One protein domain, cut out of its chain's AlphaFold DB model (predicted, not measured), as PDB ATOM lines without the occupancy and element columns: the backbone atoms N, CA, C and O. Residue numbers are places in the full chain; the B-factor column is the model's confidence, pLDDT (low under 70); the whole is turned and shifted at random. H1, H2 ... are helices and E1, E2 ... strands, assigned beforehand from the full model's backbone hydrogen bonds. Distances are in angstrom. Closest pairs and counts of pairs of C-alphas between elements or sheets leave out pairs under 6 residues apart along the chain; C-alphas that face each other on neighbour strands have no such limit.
ATOM      1  N   LEU A 781       3.963  -2.013  47.950       95.69
ATOM      2  CA  LEU A 781       4.999  -2.685  48.725       95.69
ATOM      3  C   LEU A 781       4.375  -3.420  49.910       95.69
ATOM      4  O   LEU A 781       3.353  -2.996  50.461       95.69
ATOM      5  N   GLN A 782       5.004  -4.520  50.321       95.69
ATOM      6  CA  GLN A 782       4.607  -5.168  51.559       95.69
ATOM      7  C   GLN A 782       4.763  -4.193  52.742       95.69
ATOM      8  O   GLN A 782       5.743  -3.443  52.794       95.69
ATOM      9  N   PRO A 783       3.846  -4.211  53.729       94.19
ATOM     10  CA  PRO A 783       3.918  -3.306  54.878       94.19
ATOM     11  C   PRO A 783       5.245  -3.358  55.655       94.19
ATOM     12  O   PRO A 783       5.672  -2.338  56.199       94.19
ATOM     13  N   GLY A 784       5.911  -4.521  55.691       94.25
ATOM     14  CA  GLY A 784       7.243  -4.676  56.290       94.25
ATOM     15  C   GLY A 784       8.296  -3.818  55.587       94.25
ATOM     16  O   GLY A 784       8.926  -2.987  56.231       94.25
ATOM     17  N   VAL A 785       8.371  -3.905  54.254       92.81
ATOM     18  CA  VAL A 785       9.294  -3.104  53.430       92.81
ATOM     19  C   VAL A 785       9.068  -1.603  53.641       92.81
ATOM     20  O   VAL A 785      10.018  -0.842  53.812       92.81
ATOM     21  N   VAL A 786       7.808  -1.154  53.689       93.81
ATOM     22  CA  VAL A 786       7.489   0.263  53.953       93.81
ATOM     23  C   VAL A 786       7.963   0.688  55.348       93.81
ATOM     24  O   VAL A 786       8.502   1.783  55.509       93.81
ATOM     25  N   THR A 787       7.805  -0.179  56.353       94.75
ATOM     26  CA  THR A 787       8.255   0.080  57.730       94.75
ATOM     27  C   THR A 787       9.772   0.244  57.803       94.75
ATOM     28  O   THR A 787      10.251   1.181  58.445       94.75
ATOM     29  N   ASP A 788      10.519  -0.601  57.095       92.31
ATOM     30  CA  ASP A 788      11.980  -0.532  57.038       92.31
ATOM     31  C   ASP A 788      12.456   0.760  56.358       92.31
ATOM     32  O   ASP A 788      13.333   1.456  56.878       92.31
ATOM     33  N   ILE A 789      11.811   1.157  55.251       92.62
ATOM     34  CA  ILE A 789      12.099   2.426  54.563       92.62
ATOM     35  C   ILE A 789      11.845   3.618  55.496       92.62
ATOM     36  O   ILE A 789      12.674   4.531  55.567       92.62
ATOM     37  N   ILE A 790      10.725   3.635  56.225       94.44
ATOM     38  CA  ILE A 790      10.426   4.694  57.204       94.44
ATOM     39  C   ILE A 790      11.500   4.715  58.293       94.44
ATOM     40  O   ILE A 790      12.048   5.774  58.596       94.44
ATOM     41  N   GLY A 791      11.840   3.552  58.854       94.25
ATOM     42  CA  GLY A 791      12.872   3.422  59.881       94.25
ATOM     43  C   GLY A 791      14.214   4.008  59.442       94.25
ATOM     44  O   GLY A 791      14.817   4.783  60.187       94.25
ATOM     45  N   ALA A 792      14.643   3.708  58.214       91.50
ATOM     46  CA  ALA A 792      15.921   4.157  57.671       91.50
ATOM     47  C   ALA A 792      15.936   5.631  57.222       91.50
ATOM     48  O   ALA A 792      16.983   6.275  57.279       91.50
ATOM     49  N   SER A 793      14.800   6.190  56.793       93.56
ATOM     50  CA  SER A 793      14.732   7.554  56.237       93.56
ATOM     51  C   SER A 793      14.287   8.631  57.230       93.56
ATOM     52  O   SER A 793      14.529   9.811  56.983       93.56
ATOM     53  N   LYS A 794      13.688   8.273  58.371       91.19
ATOM     54  CA  LYS A 794      13.064   9.219  59.320       91.19
ATOM     55  C   LYS A 794      13.966  10.366  59.799       91.19
ATOM     56  O   LYS A 794      13.470  11.439  60.128       91.19
ATOM     57  N   ALA A 795      15.274  10.142  59.908       88.12
ATOM     58  CA  ALA A 795      16.195  11.155  60.432       88.12
ATOM     59  C   ALA A 795      16.599  12.204  59.383       88.12
ATOM     60  O   ALA A 795      16.830  13.362  59.724       88.12
ATOM     61  N   THR A 796      16.712  11.799  58.119       86.38
ATOM     62  CA  THR A 796      17.359  12.588  57.055       86.38
ATOM     63  C   THR A 796      16.434  12.878  55.874       86.38
ATOM     64  O   THR A 796      16.738  13.750  55.067       86.38
ATOM     65  N   GLY A 797      15.319  12.154  55.756       87.00
ATOM     66  CA  GLY A 797      14.475  12.094  54.561       87.00
ATOM     67  C   GLY A 797      15.022  11.160  53.479       87.00
ATOM     68  O   GLY A 797      14.474  11.092  52.386       87.00
ATOM     69  N   PHE A 798      16.107  10.431  53.737       89.19
ATOM     70  CA  PHE A 798      16.741   9.598  52.719       89.19
ATOM     71  C   PHE A 798      17.288   8.303  53.308       89.19
ATOM     72  O   PHE A 798      17.754   8.289  54.445       89.19
ATOM     73  N   VAL A 799      17.275   7.223  52.527       89.62
ATOM     74  CA  VAL A 799      17.946   5.967  52.904       89.62
ATOM     75  C   VAL A 799      19.346   5.971  52.297       89.62
ATOM     76  O   VAL A 799      19.486   6.130  51.088       89.62
ATOM     77  N   ALA A 800      20.389   5.824  53.113       90.12
ATOM     78  CA  ALA A 800      21.750   5.669  52.602       90.12
ATOM     79  C   ALA A 800      21.896   4.287  51.950       90.12
ATOM     80  O   ALA A 800      21.612   3.284  52.599       90.12
ATOM     81  N   LEU A 801      22.333   4.243  50.687       89.00
ATOM     82  CA  LEU A 801      22.538   2.986  49.950       89.00
ATOM     83  C   LEU A 801      24.016   2.634  49.782       89.00
ATOM     84  O   LEU A 801      24.337   1.651  49.127       89.00
ATOM     85  N   GLU A 802      24.933   3.436  50.319       87.38
ATOM     86  CA  GLU A 802      26.371   3.193  50.195       87.38
ATOM     87  C   GLU A 802      26.739   1.748  50.566       87.38
ATOM     88  O   GLU A 802      26.445   1.276  51.664       87.38
ATOM     89  N   GLY A 803      27.387   1.050  49.629       83.75
ATOM     90  CA  GLY A 803      27.810  -0.339  49.795       83.75
ATOM     91  C   GLY A 803      26.733  -1.395  49.527       83.75
ATOM     92  O   GLY A 803      27.084  -2.572  49.496       83.75
ATOM     93  N   PHE A 804      25.474  -1.013  49.283       86.31
ATOM     94  CA  PHE A 804      24.412  -1.967  48.954       86.31
ATOM     95  C   PHE A 804      24.709  -2.642  47.610       86.31
ATOM     96  O   PHE A 804      25.074  -1.983  46.627       86.31
ATOM     97  N   LYS A 805      24.515  -3.960  47.561       83.31
ATOM     98  CA  LYS A 805      24.474  -4.770  46.334       83.31
ATOM     99  C   LYS A 805      23.034  -5.203  46.037       83.31
ATOM    100  O   LYS A 805      22.128  -4.953  46.825       83.31
ATOM    101  N   ALA A 806      22.826  -5.902  44.921       79.19
ATOM    102  CA  ALA A 806      21.492  -6.346  44.502       79.19
ATOM    103  C   ALA A 806      20.741  -7.145  45.588       79.19
ATOM    104  O   ALA A 806      19.561  -6.910  45.812       79.19
ATOM    105  N   GLU A 807      21.437  -8.050  46.281       82.69
ATOM    106  CA  GLU A 807      20.891  -8.888  47.366       82.69
ATOM    107  C   GLU A 807      20.440  -8.078  48.591       82.69
ATOM    108  O   GLU A 807      19.592  -8.541  49.345       82.69
ATOM    109  N   ASP A 808      20.992  -6.875  48.786       79.56
ATOM    110  CA  ASP A 808      20.614  -5.979  49.884       79.56
ATOM    111  C   ASP A 808      19.369  -5.138  49.524       79.56
ATOM    112  O   ASP A 808      18.837  -4.410  50.361       79.56
ATOM    113  N   MET A 809      18.903  -5.224  48.270       79.19
ATOM    114  CA  MET A 809      17.724  -4.540  47.736       79.19
ATOM    115  C   MET A 809      16.634  -5.536  47.334       79.19
ATOM    116  O   MET A 809      16.190  -5.538  46.184       79.19
ATOM    117  N   ASP A 810      16.210  -6.375  48.278       83.94
ATOM    118  CA  ASP A 810      15.067  -7.269  48.093       83.94
ATOM    119  C   ASP A 810      13.753  -6.529  48.356       83.94
ATOM    120  O   ASP A 810      13.490  -6.047  49.460       83.94
ATOM    121  N   ILE A 811      12.954  -6.366  47.302       90.44
ATOM    122  CA  ILE A 811      11.741  -5.555  47.329       90.44
ATOM    123  C   ILE A 811      10.524  -6.448  47.138       90.44
ATOM    124  O   ILE A 811      10.245  -6.878  46.021       90.44
ATOM    125  N   ASP A 812       9.755  -6.636  48.208       94.19
ATOM    126  CA  ASP A 812       8.511  -7.404  48.197       94.19
ATOM    127  C   ASP A 812       7.261  -6.536  47.984       94.19
ATOM    128  O   ASP A 812       7.133  -5.431  48.526       94.19
ATOM    129  N   TRP A 813       6.263  -7.072  47.270       96.31
ATOM    130  CA  TRP A 813       4.980  -6.394  47.042       96.31
ATOM    131  C   TRP A 813       3.755  -7.311  47.107       96.31
ATOM    132  O   TRP A 813       3.824  -8.537  47.010       96.31
ATOM    133  N   ILE A 814       2.588  -6.681  47.237       95.94
ATOM    134  CA  ILE A 814       1.264  -7.294  47.129       95.94
ATOM    135  C   ILE A 814       0.515  -6.755  45.908       95.94
ATOM    136  O   ILE A 814       0.658  -5.596  45.515       95.94
ATOM    137  N   VAL A 815      -0.335  -7.605  45.327       95.06
ATOM    138  CA  VAL A 815      -1.246  -7.245  44.231       95.06
ATOM    139  C   VAL A 815      -2.679  -7.466  44.725       95.06
ATOM    140  O   VAL A 815      -3.125  -8.614  44.773       95.06
ATOM    141  N   PRO A 816      -3.387  -6.406  45.159       93.12
ATOM    142  CA  PRO A 816      -4.778  -6.516  45.593       93.12
ATOM    143  C   PRO A 816      -5.695  -7.061  44.484       93.12
ATOM    144  O   PRO A 816      -5.383  -6.899  43.302       93.12
ATOM    145  N   PRO A 817      -6.859  -7.648  44.820       88.75
ATOM    146  CA  PRO A 817      -7.849  -8.039  43.821       88.75
ATOM    147  C   PRO A 817      -8.198  -6.877  42.878       88.75
ATOM    148  O   PRO A 817      -8.524  -5.778  43.324       88.75
ATOM    149  N   GLY A 818      -8.112  -7.124  41.569       85.56
ATOM    150  CA  GLY A 818      -8.357  -6.125  40.525       85.56
ATOM    151  C   GLY A 818      -7.182  -5.187  40.221       85.56
ATOM    152  O   GLY A 818      -7.274  -4.429  39.257       85.56
ATOM    153  N   ALA A 819      -6.092  -5.219  40.998       90.62
ATOM    154  CA  ALA A 819      -4.879  -4.464  40.687       90.62
ATOM    155  C   ALA A 819      -4.060  -5.177  39.607       90.62
ATOM    156  O   ALA A 819      -4.015  -6.407  39.544       90.62
ATOM    157  N   LEU A 820      -3.368  -4.395  38.782       90.12
ATOM    158  CA  LEU A 820      -2.439  -4.941  37.802       90.12
ATOM    159  C   LEU A 820      -1.124  -5.344  38.495       90.12
ATOM    160  O   LEU A 820      -0.611  -4.572  39.313       90.12
ATOM    161  N   PRO A 821      -0.561  -6.526  38.188       91.50
ATOM    162  CA  PRO A 821       0.695  -6.965  38.780       91.50
ATOM    163  C   PRO A 821       1.879  -6.175  38.205       91.50
ATOM    164  O   PRO A 821       1.998  -6.085  36.982       91.50
ATOM    165  N   PRO A 822       2.780  -5.625  39.040       93.69
ATOM    166  CA  PRO A 822       3.949  -4.916  38.544       93.69
ATOM    167  C   PRO A 822       4.850  -5.838  37.726       93.69
ATOM    168  O   PRO A 822       4.854  -7.056  37.899       93.69
ATOM    169  N   THR A 823       5.597  -5.229  36.813       93.56
ATOM    170  CA  THR A 823       6.581  -5.903  35.941       93.56
ATOM    171  C   THR A 823       7.942  -5.213  35.975       93.56
ATOM    172  O   THR A 823       8.897  -5.653  35.336       93.56
ATOM    173  N   GLN A 824       8.040  -4.118  36.725       93.25
ATOM    174  CA  GLN A 824       9.279  -3.416  36.977       93.25
ATOM    175  C   GLN A 824       9.237  -2.797  38.370       93.25
ATOM    176  O   GLN A 824       8.218  -2.252  38.802       93.25
ATOM    177  N   VAL A 825      10.379  -2.841  39.042       93.88
ATOM    178  CA  VAL A 825      10.695  -1.963  40.161       93.88
ATOM    179  C   VAL A 825      11.824  -1.061  39.703       93.88
ATOM    180  O   VAL A 825      12.748  -1.506  39.016       93.88
ATOM    181  N   LYS A 826      11.751   0.212  40.066       90.69
ATOM    182  CA  LYS A 826      12.857   1.133  39.834       90.69
ATOM    183  C   LYS A 826      13.116   2.027  41.027       90.69
ATOM    184  O   LYS A 826      12.209   2.439  41.753       90.69
ATOM    185  N   VAL A 827      14.395   2.284  41.207       88.56
ATOM    186  CA  VAL A 827      15.016   2.983  42.313       88.56
ATOM    187  C   VAL A 827      15.479   4.325  41.780       88.56
ATOM    188  O   VAL A 827      16.262   4.398  40.840       88.56
ATOM    189  N   PHE A 828      14.967   5.396  42.377       86.75
ATOM    190  CA  PHE A 828      15.373   6.761  42.081       86.75
ATOM    191  C   PHE A 828      16.285   7.247  43.186       86.75
ATOM    192  O   PHE A 828      15.918   7.254  44.366       86.75
ATOM    193  N   SER A 829      17.464   7.697  42.796       85.25
ATOM    194  CA  SER A 829      18.520   7.986  43.747       85.25
ATOM    195  C   SER A 829      19.359   9.164  43.273       85.25
ATOM    196  O   SER A 829      19.247   9.639  42.135       85.25
ATOM    197  N   SER A 830      20.125   9.727  44.195       84.62
ATOM    198  CA  SER A 830      21.076  10.782  43.888       84.62
ATOM    199  C   SER A 830      22.383  10.559  44.622       84.62
ATOM    200  O   SER A 830      22.449   9.926  45.675       84.62
ATOM    201  N   ARG A 831      23.449  11.095  44.039       84.50
ATOM    202  CA  ARG A 831      24.785  11.088  44.612       84.50
ATOM    203  C   ARG A 831      25.327  12.501  44.613       84.50
ATOM    204  O   ARG A 831      25.343  13.158  43.579       84.50
ATOM    205  N   LYS A 832      25.838  12.964  45.751       79.44
ATOM    206  CA  LYS A 832      26.647  14.183  45.773       79.44
ATOM    207  C   LYS A 832      28.085  13.821  45.417       79.44
ATOM    208  O   LYS A 832      28.769  13.169  46.203       79.44
ATOM    209  N   ASN A 833      28.542  14.222  44.235       71.06
ATOM    210  CA  ASN A 833      29.896  13.939  43.784       71.06
ATOM    211  C   ASN A 833      30.904  14.646  44.704       71.06
ATOM    212  O   ASN A 833      30.909  15.873  44.821       71.06
ATOM    213  N   ALA A 834      31.756  13.868  45.376       71.25
ATOM    214  CA  ALA A 834      32.698  14.386  46.365       71.25
ATOM    215  C   ALA A 834      33.783  15.293  45.754       71.25
ATOM    216  O   ALA A 834      34.348  16.128  46.455       71.25
ATOM    217  N   THR A 835      34.069  15.146  44.457       69.94
ATOM    218  CA  THR A 835      35.105  15.907  43.746       69.94
ATOM    219  C   THR A 835      34.559  17.205  43.156       69.94
ATOM    220  O   THR A 835      35.221  18.236  43.238       69.94
ATOM    221  N   THR A 836      33.362  17.176  42.564       71.06
ATOM    222  CA  THR A 836      32.773  18.351  41.890       71.06
ATOM    223  C   THR A 836      31.777  19.113  42.764       71.06
ATOM    224  O   THR A 836      31.445  20.257  42.464       71.06
ATOM    225  N   GLY A 837      31.275  18.493  43.835       69.56
ATOM    226  CA  GLY A 837      30.219  19.035  44.691       69.56
ATOM    227  C   GLY A 837      28.821  19.023  44.060       69.56
ATOM    228  O   GLY A 837      27.867  19.442  44.721       69.56
ATOM    229  N   VAL A 838      28.690  18.550  42.817       70.31
ATOM    230  CA  VAL A 838      27.434  18.501  42.055       70.31
ATOM    231  C   VAL A 838      26.624  17.265  42.449       70.31
ATOM    232  O   VAL A 838      27.181  16.181  42.621       70.31
ATOM    233  N   SER A 839      25.308  17.422  42.597       71.75
ATOM    234  CA  SER A 839      24.392  16.294  42.787       71.75
ATOM    235  C   SER A 839      24.027  15.672  41.440       71.75
ATOM    236  O   SER A 839      23.469  16.342  40.574       71.75
ATOM    237  N   GLU A 840      24.322  14.389  41.289       76.69
ATOM    238  CA  GLU A 840      24.002  13.559  40.132       76.69
ATOM    239  C   GLU A 840      22.746  12.738  40.457       76.69
ATOM    240  O   GLU A 840      22.648  12.159  41.539       76.69
ATOM    241  N   SER A 841      21.764  12.705  39.554       78.81
ATOM    242  CA  SER A 841      20.561  11.871  39.685       78.81
ATOM    243  C   SER A 841      20.634  10.699  38.720       78.81
ATOM    244  O   SER A 841      21.096  10.866  37.592       78.81
ATOM    245  N   PHE A 842      20.145   9.542  39.151       80.56
ATOM    246  CA  PHE A 842      20.164   8.319  38.356       80.56
ATOM    247  C   PHE A 842      18.962   7.427  38.691       80.56
ATOM    248  O   PHE A 842      18.278   7.628  39.706       80.56
ATOM    249  N   ASP A 843      18.698   6.465  37.807       83.69
ATOM    250  CA  ASP A 843      17.651   5.467  37.972       83.69
ATOM    251  C   ASP A 843      18.148   4.048  37.671       83.69
ATOM    252  O   ASP A 843      18.573   3.756  36.556       83.69
ATOM    253  N   ASP A 844      18.034   3.164  38.664       86.69
ATOM    254  CA  ASP A 844      18.287   1.727  38.522       86.69
ATOM    255  C   ASP A 844      16.970   0.961  38.501       86.69
ATOM    256  O   ASP A 844      15.987   1.358  39.132       86.69
ATOM    257  N   ALA A 845      16.915  -0.141  37.759       89.12
ATOM    258  CA  ALA A 845      15.679  -0.883  37.562       89.12
ATOM    259  C   ALA A 845      15.914  -2.387  37.479       89.12
ATOM    260  O   ALA A 845      16.901  -2.848  36.907       89.12
ATOM    261  N   ALA A 846      14.932  -3.150  37.949       90.81
ATOM    262  CA  ALA A 846      14.809  -4.569  37.661       90.81
ATOM    263  C   ALA A 846      13.471  -4.827  36.968       90.81
ATOM    264  O   ALA A 846      12.421  -4.377  37.429       90.81
ATOM    265  N   ASN A 847      13.521  -5.541  35.844       90.00
ATOM    266  CA  ASN A 847      12.334  -6.035  35.153       90.00
ATOM    267  C   ASN A 847      12.077  -7.473  35.591       90.00
ATOM    268  O   ASN A 847      13.020  -8.245  35.759       90.00
ATOM    269  N   PHE A 848      10.810  -7.827  35.738       89.69
ATOM    270  CA  PHE A 848      10.388  -9.133  36.220       89.69
ATOM    271  C   PHE A 848       9.052  -9.544  35.609       89.69
ATOM    272  O   PHE A 848       8.314  -8.742  35.029       89.69
ATOM    273  N   GLY A 849       8.758 -10.830  35.734       87.62
ATOM    274  CA  GLY A 849       7.515 -11.424  35.290       87.62
ATOM    275  C   GLY A 849       6.296 -10.938  36.078       87.62
ATOM    276  O   GLY A 849       6.373 -10.729  37.288       87.62
ATOM    277  N   SER A 850       5.135 -10.824  35.424       87.81
ATOM    278  CA  SER A 850       3.859 -10.450  36.066       87.81
ATOM    279  C   SER A 850       3.421 -11.415  37.185       87.81
ATOM    280  O   SER A 850       2.570 -11.095  38.023       87.81
ATOM    281  N   THR A 851       3.979 -12.624  37.212       88.50
ATOM    282  CA  THR A 851       3.718 -13.625  38.258       88.50
ATOM    283  C   THR A 851       4.592 -13.445  39.506       88.50
ATOM    284  O   THR A 851       4.220 -13.929  40.576       88.50
ATOM    285  N   GLN A 852       5.697 -12.698  39.418       92.06
ATOM    286  CA  GLN A 852       6.640 -12.502  40.523       92.06
ATOM    287  C   GLN A 852       6.080 -11.556  41.600       92.06
ATOM    288  O   GLN A 852       5.183 -10.743  41.343       92.06
ATOM    289  N   ARG A 853       6.570 -11.698  42.837       94.56
ATOM    290  CA  ARG A 853       6.156 -10.896  44.011       94.56
ATOM    291  C   ARG A 853       7.318 -10.272  44.791       94.56
ATOM    292  O   ARG A 853       7.063  -9.582  45.775       94.56
ATOM    293  N   SER A 854       8.540 -10.498  44.318       93.69
ATOM    294  CA  SER A 854       9.775  -9.923  44.837       93.69
ATOM    295  C   SER A 854      10.780  -9.706  43.702       93.69
ATOM    296  O   SER A 854      10.684 -10.356  42.650       93.69
ATOM    297  N   ALA A 855      11.714  -8.769  43.880       92.56
ATOM    298  CA  ALA A 855      12.797  -8.514  42.934       92.56
ATOM    299  C   ALA A 855      14.019  -7.889  43.616       92.56
ATOM    300  O   ALA A 855      13.879  -7.014  44.468       92.56
ATOM    301  N   LEU A 856      15.204  -8.286  43.143       91.56
ATOM    302  CA  LEU A 856      16.486  -7.679  43.499       91.56
ATOM    303  C   LEU A 856      16.834  -6.569  42.503       91.56
ATOM    304  O   LEU A 856      16.775  -6.799  41.291       91.56
ATOM    305  N   VAL A 857      17.238  -5.393  42.989       88.81
ATOM    306  CA  VAL A 857      17.623  -4.264  42.120       88.81
ATOM    307  C   VAL A 857      19.142  -4.098  42.072       88.81
ATOM    308  O   VAL A 857      19.734  -3.652  43.056       88.81
ATOM    309  N   PRO A 858      19.806  -4.437  40.951       88.19
ATOM    310  CA  PRO A 858      21.244  -4.246  40.824       88.19
ATOM    311  C   PRO A 858      21.602  -2.773  40.584       88.19
ATOM    312  O   PRO A 858      20.850  -2.049  39.937       88.19
ATOM    313  N   CYS A 859      22.795  -2.371  41.030       88.00
ATOM    314  CA  CYS A 859      23.405  -1.104  40.626       88.00
ATOM    315  C   CYS A 859      23.881  -1.218  39.170       88.00
ATOM    316  O   CYS A 859      24.697  -2.098  38.861       88.00
ATOM    317  N   THR A 860      23.392  -0.359  38.271       85.62
ATOM    318  CA  THR A 860      23.687  -0.444  36.834       85.62
ATOM    319  C   THR A 860      24.200   0.867  36.246       85.62
ATOM    320  O   THR A 860      23.479   1.847  36.118       85.62
ATOM    321  N   LEU A 861      25.451   0.854  35.770       81.62
ATOM    322  CA  LEU A 861      26.047   1.997  35.070       81.62
ATOM    323  C   LEU A 861      25.318   2.273  33.743       81.62
ATOM    324  O   LEU A 861      25.361   1.452  32.826       81.62
ATOM    325  N   GLN A 862      24.716   3.458  33.610       72.69
ATOM    326  CA  GLN A 862      23.969   3.864  32.410       72.69
ATOM    327  C   GLN A 862      24.868   4.479  31.324       72.69
ATOM    328  O   GLN A 862      24.495   4.566  30.154       72.69
ATOM    329  N   SER A 863      26.072   4.927  31.691       68.50
ATOM    330  CA  SER A 863      27.072   5.457  30.757       68.50
ATOM    331  C   SER A 863      28.490   5.302  31.308       68.50
ATOM    332  O   SER A 863      28.680   5.091  32.500       68.50
ATOM    333  N   ALA A 864      29.510   5.471  30.463       69.00
ATOM    334  CA  ALA A 864      30.909   5.431  30.906       69.00
ATOM    335  C   ALA A 864      31.286   6.569  31.878       69.00
ATOM    336  O   ALA A 864      32.287   6.475  32.581       69.00
ATOM    337  N   THR A 865      30.507   7.651  31.898       71.06
ATOM    338  CA  THR A 865      30.667   8.786  32.820       71.06
ATOM    339  C   THR A 865      29.795   8.664  34.064       71.06
ATOM    340  O   THR A 865      29.793   9.567  34.893       71.06
ATOM    341  N   ASP A 866      29.016   7.590  34.167       74.75
ATOM    342  CA  ASP A 866      28.173   7.331  35.315       74.75
ATOM    343  C   ASP A 866      29.027   6.868  36.499       74.75
ATOM    344  O   ASP A 866      29.867   5.980  36.360       74.75
ATOM    345  N   THR A 867      28.849   7.503  37.654       81.62
ATOM    346  CA  THR A 867      29.696   7.265  38.827       81.62
ATOM    347  C   THR A 867      28.931   6.712  40.025       81.62
ATOM    348  O   THR A 867      29.527   6.541  41.090       81.62
ATOM    349  N   HIS A 868      27.628   6.434  39.895       86.56
ATOM    350  CA  HIS A 868      26.823   6.012  41.042       86.56
ATOM    351  C   HIS A 868      27.081   4.568  41.493       86.56
ATOM    352  O   HIS A 868      26.804   4.253  42.650       86.56
ATOM    353  N   CYS A 869      27.675   3.728  40.639       88.88
ATOM    354  CA  CYS A 869      28.166   2.400  41.009       88.88
ATOM    355  C   CYS A 869      29.693   2.361  41.072       88.88
ATOM    356  O   CYS A 869      30.384   2.956  40.243       88.88
ATOM    357  N   ILE A 870      30.223   1.575  42.005       89.50
ATOM    358  CA  ILE A 870      31.638   1.195  42.061       89.50
ATOM    359  C   ILE A 870      31.776  -0.323  42.047       89.50
ATOM    360  O   ILE A 870      30.902  -1.046  42.518       89.50
ATOM    361  N   ASN A 871      32.893  -0.812  41.514       89.12
ATOM    362  CA  ASN A 871      33.210  -2.234  41.537       89.12
ATOM    363  C   ASN A 871      34.002  -2.573  42.807       89.12
ATOM    364  O   ASN A 871      35.106  -2.061  43.003       89.12
ATOM    365  N   VAL A 872      33.448  -3.446  43.648       89.31
ATOM    366  CA  VAL A 872      34.097  -3.975  44.851       89.31
ATOM    367  C   VAL A 872      34.168  -5.493  44.720       89.31
ATOM    368  O   VAL A 872      33.160  -6.188  44.804       89.31
ATOM    369  N   GLY A 873      35.368  -6.024  44.471       87.88
ATOM    370  CA  GLY A 873      35.583  -7.474  44.376       87.88
ATOM    371  C   GLY A 873      34.851  -8.159  43.213       87.88
ATOM    372  O   GLY A 873      34.526  -9.336  43.320       87.88
ATOM    373  N   GLY A 874      34.580  -7.447  42.114       86.94
ATOM    374  CA  GLY A 874      33.859  -7.969  40.947       86.94
ATOM    375  C   GLY A 874      32.348  -7.716  40.967       86.94
ATOM    376  O   GLY A 874      31.689  -7.995  39.968       86.94
ATOM    377  N   VAL A 875      31.807  -7.159  42.052       87.44
ATOM    378  CA  VAL A 875      30.381  -6.839  42.207       87.44
ATOM    379  C   VAL A 875      30.188  -5.328  42.132       87.44
ATOM    380  O   VAL A 875      30.941  -4.570  42.746       87.44
ATOM    381  N   LEU A 876      29.185  -4.881  41.371       90.44
ATOM    382  CA  LEU A 876      28.771  -3.480  41.389       90.44
ATOM    383  C   LEU A 876      27.939  -3.207  42.642       90.44
ATOM    384  O   LEU A 876      26.928  -3.867  42.880       90.44
ATOM    385  N   VAL A 877      28.373  -2.217  43.412       91.81
ATOM    386  CA  VAL A 877      27.677  -1.709  44.598       91.81
ATOM    387  C   VAL A 877      27.478  -0.207  44.468       91.81
ATOM    388  O   VAL A 877      28.237   0.466  43.760       91.81
ATOM    389  N   TYR A 878      26.484   0.336  45.165       90.44
ATOM    390  CA  TYR A 878      26.268   1.779  45.183       90.44
ATOM    391  C   TYR A 878      27.447   2.500  45.840       90.44
ATOM    392  O   TYR A 878      27.930   2.130  46.916       90.44
ATOM    393  N   ALA A 879      27.916   3.546  45.168       89.38
ATOM    394  CA  ALA A 879      29.072   4.324  45.570       89.38
ATOM    395  C   ALA A 879      28.832   5.107  46.875       89.38
ATOM    396  O   ALA A 879      27.688   5.397  47.239       89.38
ATOM    397  N   PRO A 880      29.907   5.554  47.547       87.81
ATOM    398  CA  PRO A 880      29.777   6.443  48.687       87.81
ATOM    399  C   PRO A 880      28.995   7.720  48.397       87.81
ATOM    400  O   PRO A 880      29.160   8.341  47.334       87.81
ATOM    401  N   GLY A 881      28.159   8.107  49.365       84.38
ATOM    402  CA  GLY A 881      27.288   9.284  49.288       84.38
ATOM    403  C   GLY A 881      26.025   9.118  48.432       84.38
ATOM    404  O   GLY A 881      25.383  10.123  48.119       84.38
ATOM    405  N   VAL A 882      25.682   7.889  48.035       89.12
ATOM    406  CA  VAL A 882      24.418   7.575  47.358       89.12
ATOM    407  C   VAL A 882      23.262   7.513  48.360       89.12
ATOM    408  O   VAL A 882      23.350   6.838  49.390       89.12
ATOM    409  N   VAL A 883      22.151   8.171  48.022       89.62
ATOM    410  CA  VAL A 883      20.931   8.189  48.831       89.62
ATOM    411  C   VAL A 883      19.672   7.898  48.011       89.62
ATOM    412  O   VAL A 883      19.432   8.505  46.966       89.62
ATOM    413  N   LEU A 884      18.828   6.999  48.520       89.50
ATOM    414  CA  LEU A 884      17.507   6.705  47.973       89.50
ATOM    415  C   LEU A 884      16.591   7.918  48.140       89.50
ATOM    416  O   LEU A 884      16.367   8.372  49.265       89.50
ATOM    417  N   ASN A 885      16.020   8.385  47.030       87.56
ATOM    418  CA  ASN A 885      14.990   9.428  47.001       87.56
ATOM    419  C   ASN A 885      13.588   8.829  46.859       87.56
ATOM    420  O   ASN A 885      12.594   9.407  47.308       87.56
ATOM    421  N   GLY A 886      13.492   7.672  46.208       90.56
ATOM    422  CA  GLY A 886      12.264   6.908  46.189       90.56
ATOM    423  C   GLY A 886      12.328   5.643  45.358       90.56
ATOM    424  O   GLY A 886      13.288   5.386  44.636       90.56
ATOM    425  N   LEU A 887      11.268   4.860  45.465       92.06
ATOM    426  CA  LEU A 887      11.113   3.568  44.810       92.06
ATOM    427  C   LEU A 887       9.762   3.542  44.110       92.06
ATOM    428  O   LEU A 887       8.777   3.979  44.700       92.06
ATOM    429  N   HIS A 888       9.686   3.044  42.875       92.00
ATOM    430  CA  HIS A 888       8.395   2.824  42.228       92.00
ATOM    431  C   HIS A 888       8.164   1.386  41.763       92.00
ATOM    432  O   HIS A 888       9.035   0.775  41.150       92.00
ATOM    433  N   LEU A 889       6.969   0.867  42.048       95.75
ATOM    434  CA  LEU A 889       6.421  -0.324  41.403       95.75
ATOM    435  C   LEU A 889       5.680   0.128  40.151       95.75
ATOM    436  O   LEU A 889       4.783   0.964  40.255       95.75
ATOM    437  N   TRP A 890       6.050  -0.404  38.991       94.75
ATOM    438  CA  TRP A 890       5.507   0.001  37.698       94.75
ATOM    439  C   TRP A 890       4.796  -1.155  36.994       94.75
ATOM    440  O   TRP A 890       5.234  -2.310  37.019       94.75
ATOM    441  N   VAL A 891       3.685  -0.823  36.342       92.88
ATOM    442  CA  VAL A 891       2.881  -1.740  35.536       92.88
ATOM    443  C   VAL A 891       2.250  -1.014  34.357       92.88
ATOM    444  O   VAL A 891       2.048   0.202  34.391       92.88
ATOM    445  N   ARG A 892       1.888  -1.774  33.324       90.44
ATOM    446  CA  ARG A 892       1.151  -1.289  32.162       90.44
ATOM    447  C   ARG A 892      -0.107  -2.121  31.923       90.44
ATOM    448  O   ARG A 892      -0.057  -3.343  32.036       90.44
ATOM    449  N   ASP A 893      -1.212  -1.463  31.581       88.00
ATOM    450  CA  ASP A 893      -2.461  -2.121  31.188       88.00
ATOM    451  C   ASP A 893      -2.522  -2.452  29.684       88.00
ATOM    452  O   ASP A 893      -1.610  -2.156  28.903       88.00
ATOM    453  N   TYR A 894      -3.622  -3.079  29.271       81.31
ATOM    454  CA  TYR A 894      -3.870  -3.469  27.883       81.31
ATOM    455  C   TYR A 894      -4.058  -2.282  26.918       81.31
ATOM    456  O   TYR A 894      -3.812  -2.394  25.718       81.31
ATOM    457  N   ASP A 895      -4.443  -1.116  27.433       85.56
ATOM    458  CA  ASP A 895      -4.559   0.125  26.666       85.56
ATOM    459  C   ASP A 895      -3.241   0.924  26.643       85.56
ATOM    460  O   ASP A 895      -3.201   2.081  26.217       85.56
ATOM    461  N   LEU A 896      -2.145   0.300  27.089       88.00
ATOM    462  CA  LEU A 896      -0.818   0.885  27.252       88.00
ATOM    463  C   LEU A 896      -0.774   2.097  28.196       88.00
ATOM    464  O   LEU A 896       0.139   2.926  28.083       88.00
ATOM    465  N   ARG A 897      -1.723   2.198  29.134       93.06
ATOM    466  CA  ARG A 897      -1.617   3.115  30.268       93.06
ATOM    467  C   ARG A 897      -0.629   2.552  31.268       93.06
ATOM    468  O   ARG A 897      -0.650   1.370  31.598       93.06
ATOM    469  N   GLU A 898       0.217   3.424  31.770       94.56
ATOM    470  CA  GLU A 898       1.240   3.108  32.748       94.56
ATOM    471  C   GLU A 898       0.777   3.573  34.128       94.56
ATOM    472  O   GLU A 898       0.195   4.653  34.276       94.56
ATOM    473  N   PHE A 899       1.025   2.747  35.137       95.25
ATOM    474  CA  PHE A 899       0.702   3.019  36.528       95.25
ATOM    475  C   PHE A 899       1.951   2.808  37.367       95.25
ATOM    476  O   PHE A 899       2.662   1.817  37.203       95.25
ATOM    477  N   ALA A 900       2.195   3.734  38.285       95.62
ATOM    478  CA  ALA A 900       3.276   3.636  39.240       95.62
ATOM    479  C   ALA A 900       2.793   3.921  40.659       95.62
ATOM    480  O   ALA A 900       2.152   4.943  40.915       95.62
ATOM    481  N   HIS A 901       3.176   3.066  41.598       97.06
ATOM    482  CA  HIS A 901       3.129   3.400  43.015       97.06
ATOM    483  C   HIS A 901       4.525   3.829  43.444       97.06
ATOM    484  O   HIS A 901       5.436   3.007  43.468       97.06
ATOM    485  N   PHE A 902       4.713   5.123  43.694       95.81
ATOM    486  CA  PHE A 902       5.998   5.705  44.056       95.81
ATOM    487  C   PHE A 902       6.046   6.020  45.545       95.81
ATOM    488  O   PHE A 902       5.253   6.824  46.018       95.81
ATOM    489  N   TYR A 903       7.047   5.492  46.233       96.25
ATOM    490  CA  TYR A 903       7.350   5.734  47.635       96.25
ATOM    491  C   TYR A 903       8.478   6.760  47.735       96.25
ATOM    492  O   TYR A 903       9.631   6.452  47.447       96.25
ATOM    493  N   ALA A 904       8.138   7.998  48.086       94.69
ATOM    494  CA  ALA A 904       9.070   9.093  48.312       94.69
ATOM    495  C   ALA A 904       9.569   9.074  49.756       94.69
ATOM    496  O   ALA A 904       8.768   9.082  50.692       94.69
ATOM    497  N   THR A 905      10.889   9.076  49.930       93.81
ATOM    498  CA  THR A 905      11.521   9.099  51.257       93.81
ATOM    499  C   THR A 905      11.725  10.522  51.773       93.81
ATOM    500  O   THR A 905      11.675  10.747  52.985       93.81
TER     501      THR A 905
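What this domain is: This is residues 781 to 905 of the 909 residues of the protein "DUF4214 domain-containing protein" of Noviherbaspirillum denitrificans (UniProt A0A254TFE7). A twisted wall of four strands, E3 E2 E7 E8, has the short strand pair E1 and E4 over part of one face, with helix H1 next to E1 and only grazing the wall. A small hairpin, E5 and E6, lies off toward one end. The printed part has 125 residues with one named helix and eight named strands, in the order H1 E1 E2 E3 E4 E5 E6 E7 E8; the sheets are antiparallel and the class is mostly strand. The whole is compact, with a radius of gyration of the C-alphas of 15.1 A and spans of 49 by 33 by 27 A.

How they stand to each other: In H1, residues 783 to 793, every O i to N i+4 pair is within hydrogen-bond range. The closest C-alphas of H1 and E1, residues 810 to 814, are those of Val 785 and Asp 812, 6.8 A apart. E2, residues 824 to 832, and E3, residues 839 to 847, form a hairpin, with N 827 and O 844 within hydrogen-bond range at 2.8 A. E4, residues 854 to 856, is antiparallel to E1, with N 811 and O 855 at 3.1 A; its closest C-alphas to E3 are Leu 856 and Ala 846, 6.8 A. E5, residues 869 to 872, and E6, residues 875 to 878, form a hairpin, with N 870 and O 877 at 2.9 A. E7, residues 882 to 892, bends by 56 degrees at residue 885 and is antiparallel to E2, with N 828 and O 886 at 2.8 A. E7 and the edge strand E8, residues 898 to 904, form a hairpin, with N 889 and O 901 at 3.0 A.

Where its parts are: H1 begins at C-alpha 783 (3.918, -3.306, 54.878) and measures 15.4 A; E7 measures 29.2 A. E8 ends at C-alpha 904 (9.070, 9.093, 48.312).

The domain as a whole: The C-alphas farthest apart, of Pro 817 and Thr 835, are 49.2 A apart. The printed part has no cut; the links H1 to E1 and E4 to E5 are long. Residues 835, 837 and 863 to 864 have pLDDT under 70.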